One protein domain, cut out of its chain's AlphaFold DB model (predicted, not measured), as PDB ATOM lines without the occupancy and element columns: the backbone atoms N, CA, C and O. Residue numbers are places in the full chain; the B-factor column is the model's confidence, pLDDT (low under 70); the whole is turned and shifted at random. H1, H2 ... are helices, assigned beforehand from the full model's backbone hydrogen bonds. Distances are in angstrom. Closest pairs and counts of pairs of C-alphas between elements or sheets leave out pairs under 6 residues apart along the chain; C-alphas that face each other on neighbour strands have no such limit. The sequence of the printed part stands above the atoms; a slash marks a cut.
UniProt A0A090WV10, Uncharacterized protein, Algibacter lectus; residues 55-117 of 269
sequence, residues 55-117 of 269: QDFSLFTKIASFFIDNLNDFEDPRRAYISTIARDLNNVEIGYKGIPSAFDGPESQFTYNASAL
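What this domain is: This is residues 55 to 117 of the 269 residues of an uncharacterized protein of Algibacter lectus (UniProt A0A090WV10). This domain has little regular structure: it is a rounded body wound mostly of loops, with two short helices, H1 then H2, toward one end and the loop of residues 101 to 108 at the other. The long unnamed stretch, residues 83 to 117, folds back on itself, and a short antiparallel pairing joins residues 87 to 88 with 112 to 113. Of 63 printed residues, 13 are in named elements; the class is all helix, with no named strand. The whole is compact, radius of gyration of the C-alphas 11.4 A, spanning 31 by 26 by 25 A.

Where its parts are: Start at Gln 55 and go on to C-alpha 65 at (108.272, 159.048, 158.308); there H1, residues 65 to 73, begins and runs 11.6 A. Next find H2, residues 79 to 82, ending at C-alpha 82 (114.613, 147.132, 157.094).

How they stand to each other: Look at Leu 71 and Arg 79: their C-alphas, the closest of H1 and H2, are 6.5 A apart, and the helices only just touch, with 3 pairs of C-alphas within 8 A. In H1, 4 of 5 O i to N i+4 pairs are within hydrogen-bond range; H2 is too short for such a pair.

The domain as a whole: The C-alphas of Pro 77 and Gly 105, the two farthest apart, are 32.7 A apart. The link from H1 to H2 is tight, the printed part has no cut, and no printed residue is under 70 in pLDDT.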
ATOM      1  N   GLN A  55     111.690 142.572 143.910       88.56
ATOM      2  CA  GLN A  55     111.443 143.988 143.636       88.56
ATOM      3  C   GLN A  55     110.009 144.408 143.982       88.56
ATOM      4  O   GLN A  55     109.826 145.524 144.467       88.56
ATOM      5  N   ASP A  56     109.032 143.514 143.802       88.94
ATOM      6  CA  ASP A  56     107.607 143.780 144.043       88.94
ATOM      7  C   ASP A  56     107.335 144.100 145.521       88.94
ATOM      8  O   ASP A  56     106.414 144.844 145.840       88.94
ATOM      9  N   PHE A  57     108.201 143.625 146.418       89.44
ATOM     10  CA  PHE A  57     108.178 143.932 147.847       89.44
ATOM     11  C   PHE A  57     108.292 145.432 148.163       89.44
ATOM     12  O   PHE A  57     107.664 145.944 149.087       89.44
ATOM     13  N   SER A  58     109.123 146.138 147.395       90.88
ATOM     14  CA  SER A  58     109.441 147.561 147.597       90.88
ATOM     15  C   SER A  58     108.816 148.471 146.535       90.88
ATOM     16  O   SER A  58     108.981 149.693 146.560       90.88
ATOM     17  N   LEU A  59     108.158 147.874 145.540       88.75
ATOM     18  CA  LEU A  59     107.662 148.584 144.375       88.75
ATOM     19  C   LEU A  59     106.475 149.465 144.776       88.75
ATOM     20  O   LEU A  59     105.504 148.984 145.350       88.75
ATOM     21  N   PHE A  60     106.557 150.760 144.460       86.06
ATOM     22  CA  PHE A  60     105.557 151.775 144.830       86.06
ATOM     23  C   PHE A  60     105.292 151.903 146.341       86.06
ATOM     24  O   PHE A  60     104.296 152.501 146.741       86.06
ATOM     25  N   THR A  61     106.185 151.387 147.189       89.94
ATOM     26  CA  THR A  61     106.091 151.524 148.643       89.94
ATOM     27  C   THR A  61     107.258 152.347 149.173       89.94
ATOM     28  O   THR A  61     108.420 152.158 148.808       89.94
ATOM     29  N   LYS A  62     106.944 153.303 150.049       94.38
ATOM     30  CA  LYS A  62     107.915 154.103 150.799       94.38
ATOM     31  C   LYS A  62     107.678 153.879 152.280       94.38
ATOM     32  O   LYS A  62     106.551 153.630 152.704       94.38
ATOM     33  N   ILE A  63     108.739 153.970 153.069       96.38
ATOM     34  CA  ILE A  63     108.619 153.851 154.517       96.38
ATOM     35  C   ILE A  63     108.026 155.148 155.065       96.38
ATOM     36  O   ILE A  63     108.453 156.249 154.705       96.38
ATOM     37  N   ALA A  64     107.030 155.004 155.937       96.75
ATOM     38  CA  ALA A  64     106.405 156.134 156.603       96.75
ATOM     39  C   ALA A  64     107.422 156.870 157.490       96.75
ATOM     40  O   ALA A  64     108.194 156.226 158.205       96.75
ATOM     41  N   SER A  65     107.385 158.204 157.493       97.56
ATOM     42  CA  SER A  65     108.272 159.048 158.308       97.56
ATOM     43  C   SER A  65     108.230 158.652 159.786       97.56
ATOM     44  O   SER A  65     109.271 158.377 160.361       97.56
ATOM     45  N   PHE A  66     107.037 158.436 160.355       97.94
ATOM     46  CA  PHE A  66     106.882 157.925 161.725       97.94
ATOM     47  C   PHE A  66     107.728 156.679 162.005       97.94
ATOM     48  O   PHE A  66     108.363 156.588 163.051       97.94
ATOM     49  N   PHE A  67     107.745 155.716 161.081       98.12
ATOM     50  CA  PHE A  67     108.471 154.474 161.291       98.12
ATOM     51  C   PHE A  67     109.981 154.725 161.302       98.12
ATOM     52  O   PHE A  67     110.657 154.337 162.252       98.12
ATOM     53  N   ILE A  68     110.499 155.382 160.262       98.44
ATOM     54  CA  ILE A  68     111.944 155.528 160.066       98.44
ATOM     55  C   ILE A  68     112.573 156.617 160.938       98.44
ATOM     56  O   ILE A  68     113.704 156.439 161.377       98.44
ATOM     57  N   ASP A  69     111.844 157.688 161.249       98.56
ATOM     58  CA  ASP A  69     112.336 158.781 162.094       98.56
ATOM     59  C   ASP A  69     112.544 158.292 163.532       98.56
ATOM     60  O   ASP A  69     113.600 158.523 164.099       98.56
ATOM     61  N   ASN A  70     111.627 157.486 164.076       98.62
ATOM     62  CA  ASN A  70     111.841 156.818 165.366       98.62
ATOM     63  C   ASN A  70     113.064 155.883 165.336       98.62
ATOM     64  O   ASN A  70     113.868 155.902 166.260       98.62
ATOM     65  N   LEU A  71     113.253 155.080 164.278       98.69
ATOM     66  CA  LEU A  71     114.462 154.250 164.165       98.69
ATOM     67  C   LEU A  71     115.740 155.101 164.088       98.69
ATOM     68  O   LEU A  71     116.782 154.670 164.580       98.69
ATOM     69  N   ASN A  72     115.678 156.293 163.491       98.75
ATOM     70  CA  ASN A  72     116.779 157.252 163.528       98.75
ATOM     71  C   ASN A  72     117.010 157.777 164.944       98.75
ATOM     72  O   ASN A  72     118.135 157.714 165.427       98.75
ATOM     73  N   ASP A  73     115.951 158.201 165.629       98.50
ATOM     74  CA  ASP A  73     115.991 158.731 166.994       98.50
ATOM     75  C   ASP A  73     116.488 157.710 168.020       98.50
ATOM     76  O   ASP A  73     117.032 158.087 169.059       98.50
ATOM     77  N   PHE A  74     116.297 156.417 167.752       98.50
ATOM     78  CA  PHE A  74     116.815 155.304 168.551       98.50
ATOM     79  C   PHE A  74     118.278 154.983 168.242       98.50
ATOM     80  O   PHE A  74     118.901 154.221 168.976       98.50
ATOM     81  N   GLU A  75     118.821 155.539 167.159       98.00
ATOM     82  CA  GLU A  75     120.038 155.064 166.507       98.00
ATOM     83  C   GLU A  75     119.991 153.552 166.223       98.00
ATOM     84  O   GLU A  75     120.966 152.818 166.375       98.00
ATOM     85  N   ASP A  76     118.829 153.073 165.769       98.56
ATOM     86  CA  ASP A  76     118.521 151.652 165.720       98.56
ATOM     87  C   ASP A  76     119.353 150.902 164.667       98.56
ATOM     88  O   ASP A  76     119.395 151.314 163.497       98.56
ATOM     89  N   PRO A  77     119.992 149.774 165.022       98.19
ATOM     90  CA  PRO A  77     120.821 149.028 164.079       98.19
ATOM     91  C   PRO A  77     119.987 148.306 163.005       98.19
ATOM     92  O   PRO A  77     120.520 147.927 161.960       98.19
ATOM     93  N   ARG A  78     118.663 148.165 163.185       97.88
ATOM     94  CA  ARG A  78     117.765 147.534 162.201       97.88
ATOM     95  C   ARG A  78     117.496 148.407 160.974       97.88
ATOM     96  O   ARG A  78     116.986 147.886 159.984       97.88
ATOM     97  N   ARG A  79     117.853 149.702 160.980       98.00
ATOM     98  CA  ARG A  79     117.621 150.631 159.847       98.00
ATOM     99  C   ARG A  79     118.100 150.056 158.511       98.00
ATOM    100  O   ARG A  79     117.325 150.015 157.557       98.00
ATOM    101  N   ALA A  80     119.332 149.549 158.453       96.94
ATOM    102  CA  ALA A  80     119.919 148.996 157.227       96.94
ATOM    103  C   ALA A  80     119.276 147.672 156.778       96.94
ATOM    104  O   ALA A  80     119.178 147.397 155.581       96.94
ATOM    105  N   TYR A  81     118.826 146.859 157.735       96.62
ATOM    106  CA  TYR A  81     118.122 145.613 157.440       96.62
ATOM    107  C   TYR A  81     116.732 145.887 156.857       96.62
ATOM    108  O   TYR A  81     116.347 145.285 155.859       96.62
ATOM    109  N   ILE A  82     116.005 146.837 157.446       96.62
ATOM    110  CA  ILE A  82     114.613 147.132 157.094       96.62
ATOM    111  C   ILE A  82     114.512 147.990 155.829       96.62
ATOM    112  O   ILE A  82     113.588 147.806 155.031       96.62
ATOM    113  N   SER A  83     115.431 148.937 155.636       97.19
ATOM    114  CA  SER A  83     115.231 150.054 154.711       97.19
ATOM    115  C   SER A  83     116.407 150.338 153.785       97.19
ATOM    116  O   SER A  83     117.570 150.099 154.107       97.19
ATOM    117  N   THR A  84     116.089 150.903 152.622       97.38
ATOM    118  CA  THR A  84     117.074 151.522 151.734       97.38
ATOM    119  C   THR A  84     117.428 152.936 152.201       97.38
ATOM    120  O   THR A  84     116.646 153.605 152.881       97.38
ATOM    121  N   ILE A  85     118.607 153.424 151.808       97.94
ATOM    122  CA  ILE A  85     119.026 154.812 152.048       97.94
ATOM    123  C   ILE A  85     118.301 155.735 151.059       97.94
ATOM    124  O   ILE A  85     118.260 155.459 149.857       97.94
ATOM    125  N   ALA A  86     117.726 156.826 151.564       98.06
ATOM    126  CA  ALA A  86     117.086 157.850 150.751       98.06
ATOM    127  C   ALA A  86     118.128 158.656 149.965       98.06
ATOM    128  O   ALA A  86     119.275 158.817 150.395       98.06
ATOM    129  N   ARG A  87     117.727 159.198 148.812       98.12
ATOM    130  CA  ARG A  87     118.613 159.981 147.939       98.12
ATOM    131  C   ARG A  87     117.982 161.294 147.514       98.12
ATOM    132  O   ARG A  87     116.781 161.345 147.274       98.12
ATOM    133  N   ASP A  88     118.779 162.343 147.379       97.19
ATOM    134  CA  ASP A  88     118.328 163.590 146.762       97.19
ATOM    135  C   ASP A  88     118.123 163.441 145.235       97.19
ATOM    136  O   ASP A  88     118.297 162.363 144.655       97.19
ATOM    137  N   LEU A  89     117.735 164.532 144.566       95.44
ATOM    138  CA  LEU A  89     117.522 164.549 143.111       95.44
ATOM    139  C   LEU A  89     118.820 164.425 142.295       95.44
ATOM    140  O   LEU A  89     118.766 164.077 141.118       95.44
ATOM    141  N   ASN A  90     119.976 164.668 142.916       96.62
ATOM    142  CA  ASN A  90     121.299 164.461 142.327       96.62
ATOM    143  C   ASN A  90     121.848 163.057 142.631       96.62
ATOM    144  O   ASN A  90     123.015 162.778 142.351       96.62
ATOM    145  N   ASN A  91     121.012 162.169 143.181       96.31
ATOM    146  CA  ASN A  91     121.344 160.798 143.554       96.31
ATOM    147  C   ASN A  91     122.359 160.675 144.712       96.31
ATOM    148  O   ASN A  91     122.972 159.616 144.894       96.31
ATOM    149  N   VAL A  92     122.520 161.723 145.522       98.06
ATOM    150  CA  VAL A  92     123.359 161.736 146.730       98.06
ATOM    151  C   VAL A  92     122.582 161.145 147.900       98.06
ATOM    152  O   VAL A  92     121.406 161.445 148.086       98.06
ATOM    153  N   GLU A  93     123.230 160.292 148.691       98.31
ATOM    154  CA  GLU A  93     122.635 159.703 149.894       98.31
ATOM    155  C   GLU A  93     122.374 160.767 150.963       98.31
ATOM    156  O   GLU A  93     123.250 161.568 151.282       98.31
ATOM    157  N   ILE A  94     121.169 160.752 151.535       97.94
ATOM    158  CA  ILE A  94     120.728 161.711 152.561       97.94
ATOM    159  C   ILE A  94     120.264 161.015 153.849       97.94
ATOM    160  O   ILE A  94     119.473 161.566 154.612       97.94
ATOM    161  N   GLY A  95     120.750 159.792 154.083       98.06
ATOM    162  CA  GLY A  95     120.392 158.967 155.236       98.06
ATOM    163  C   GLY A  95     119.055 158.241 155.077       98.06
ATOM    164  O   GLY A  95     118.526 158.092 153.975       98.06
ATOM    165  N   TYR A  96     118.511 157.746 156.187       98.50
ATOM    166  CA  TYR A  96     117.223 157.059 156.206       98.50
ATOM    167  C   TYR A  96     116.098 158.075 156.363       98.50
ATOM    168  O   TYR A  96     115.977 158.708 157.409       98.50
ATOM    169  N   LYS A  97     115.287 158.257 155.320       98.38
ATOM    170  CA  LYS A  97     114.272 159.315 155.291       98.38
ATOM    171  C   LYS A  97     113.002 158.849 154.602       98.38
ATOM    172  O   LYS A  97     113.029 158.468 153.434       98.38
ATOM    173  N   GLY A  98     111.891 158.910 155.326       97.19
ATOM    174  CA  GLY A  98     110.575 158.481 154.856       97.19
ATOM    175  C   GLY A  98     109.750 159.624 154.276       97.19
ATOM    176  O   GLY A  98     110.248 160.732 154.065       97.19
ATOM    177  N   ILE A  99     108.468 159.353 154.050       96.12
ATOM    178  CA  ILE A  99     107.433 160.358 153.751       96.12
ATOM    179  C   ILE A  99     106.240 160.161 154.693       96.12
ATOM    180  O   ILE A  99     106.031 159.041 155.160       96.12
ATOM    181  N   PRO A 100     105.457 161.207 155.014       95.44
ATOM    182  CA  PRO A 100     104.272 161.049 155.851       95.44
ATOM    183  C   PRO A 100     103.317 160.001 155.273       95.44
ATOM    184  O   PRO A 100     103.055 159.991 154.073       95.44
ATOM    185  N   SER A 101     102.787 159.119 156.122       93.19
ATOM    186  CA  SER A 101     101.722 158.208 155.694       93.19
ATOM    187  C   SER A 101     100.452 159.008 155.398       93.19
ATOM    188  O   SER A 101     100.168 159.977 156.103       93.19
ATOM    189  N   ALA A 102      99.701 158.609 154.367       91.88
ATOM    190  CA  ALA A 102      98.508 159.316 153.898       91.88
ATOM    191  C   ALA A 102      98.748 160.826 153.666       91.88
ATOM    192  O   ALA A 102      98.000 161.661 154.164       91.88
ATOM    193  N   PHE A 103      99.813 161.208 152.958       92.62
ATOM    194  CA  PHE A 103     100.022 162.607 152.568       92.62
ATOM    195  C   PHE A 103      98.979 163.064 151.531       92.62
ATOM    196  O   PHE A 103      98.474 162.254 150.757       92.62
ATOM    197  N   ASP A 104      98.667 164.362 151.515       91.94
ATOM    198  CA  ASP A 104      97.795 164.965 150.499       91.94
ATOM    199  C   ASP A 104      98.610 165.426 149.281       91.94
ATOM    200  O   ASP A 104      99.745 165.880 149.425       91.94
ATOM    201  N   GLY A 105      98.035 165.347 148.082       92.00
ATOM    202  CA  GLY A 105      98.679 165.749 146.829       92.00
ATOM    203  C   GLY A 105      99.575 164.680 146.174       92.00
ATOM    204  O   GLY A 105      99.610 163.527 146.595       92.00
ATOM    205  N   PRO A 106     100.286 165.031 145.084       92.12
ATOM    206  CA  PRO A 106     101.101 164.084 144.319       92.12
ATOM    207  C   PRO A 106     102.450 163.788 144.994       92.12
ATOM    208  O   PRO A 106     103.014 164.651 145.661       92.12
ATOM    209  N   GLU A 107     103.028 162.603 144.758       89.06
ATOM    210  CA  GLU A 107     104.359 162.223 145.283       89.06
ATOM    211  C   GLU A 107     105.478 163.171 144.804       89.06
ATOM    212  O   GLU A 107     106.459 163.383 145.511       89.06
ATOM    213  N   SER A 108     105.303 163.828 143.649       91.38
ATOM    214  CA  SER A 108     106.256 164.810 143.107       91.38
ATOM    215  C   SER A 108     106.472 166.046 143.990       91.38
ATOM    216  O   SER A 108     107.377 166.833 143.714       91.38
ATOM    217  N   GLN A 109     105.672 166.228 145.047       94.12
ATOM    218  CA  GLN A 109     105.908 167.258 146.060       94.12
ATOM    219  C   GLN A 109     107.180 167.005 146.886       94.12
ATOM    220  O   GLN A 109     107.756 167.943 147.436       94.12
ATOM    221  N   PHE A 110     107.631 165.751 146.982       94.94
ATOM    222  CA  PHE A 110     108.844 165.401 147.709       94.94
ATOM    223  C   PHE A 110     110.068 165.588 146.810       94.94
ATOM    224  O   PHE A 110     110.211 164.960 145.766       94.94
ATOM    225  N   THR A 111     111.002 166.440 147.235       95.81
ATOM    226  CA  THR A 111     112.222 166.770 146.477       95.81
ATOM    227  C   THR A 111     113.363 165.775 146.723       95.81
ATOM    228  O   THR A 111     114.534 166.153 146.744       95.81
ATOM    229  N   TYR A 112     113.031 164.516 147.006       96.62
ATOM    230  CA  TYR A 112     113.972 163.429 147.266       96.62
ATOM    231  C   TYR A 112     113.294 162.074 147.041       96.62
ATOM    232  O   TYR A 112     112.080 161.934 147.160       96.62
ATOM    233  N   ASN A 113     114.101 161.057 146.772       95.50
ATOM    234  CA  ASN A 113     113.683 159.666 146.741       95.50
ATOM    235  C   ASN A 113     113.729 159.100 148.160       95.50
ATOM    236  O   ASN A 113     114.808 158.848 148.696       95.50
ATOM    237  N   ALA A 114     112.561 158.908 148.767       97.25
ATOM    238  CA  ALA A 114     112.450 158.372 150.119       97.25
ATOM    239  C   ALA A 114     112.903 156.907 150.223       97.25
ATOM    240  O   ALA A 114     112.822 156.140 149.252       97.25
ATOM    241  N   SER A 115     113.325 156.531 151.432       97.81
ATOM    242  CA  SER A 115     113.617 155.163 151.846       97.81
ATOM    243  C   SER A 115     112.433 154.247 151.540       97.81
ATOM    244  O   SER A 115     111.279 154.557 151.848       97.81
ATOM    245  N   ALA A 116     112.732 153.103 150.939       96.50
ATOM    246  CA  ALA A 116     111.792 152.021 150.676       96.50
ATOM    247  C   ALA A 116     112.183 150.790 151.502       96.50
ATOM    248  O   ALA A 116     113.246 150.767 152.129       96.50
ATOM    249  N   LEU A 117     111.333 149.763 151.502       95.62
ATOM    250  CA  LEU A 117     111.665 148.489 152.133       95.62
ATOM    251  C   LEU A 117     112.865 147.842 151.432       95.62
ATOM    252  O   LEU A 117     112.946 147.817 150.203       95.62
TER     253      LEU A 117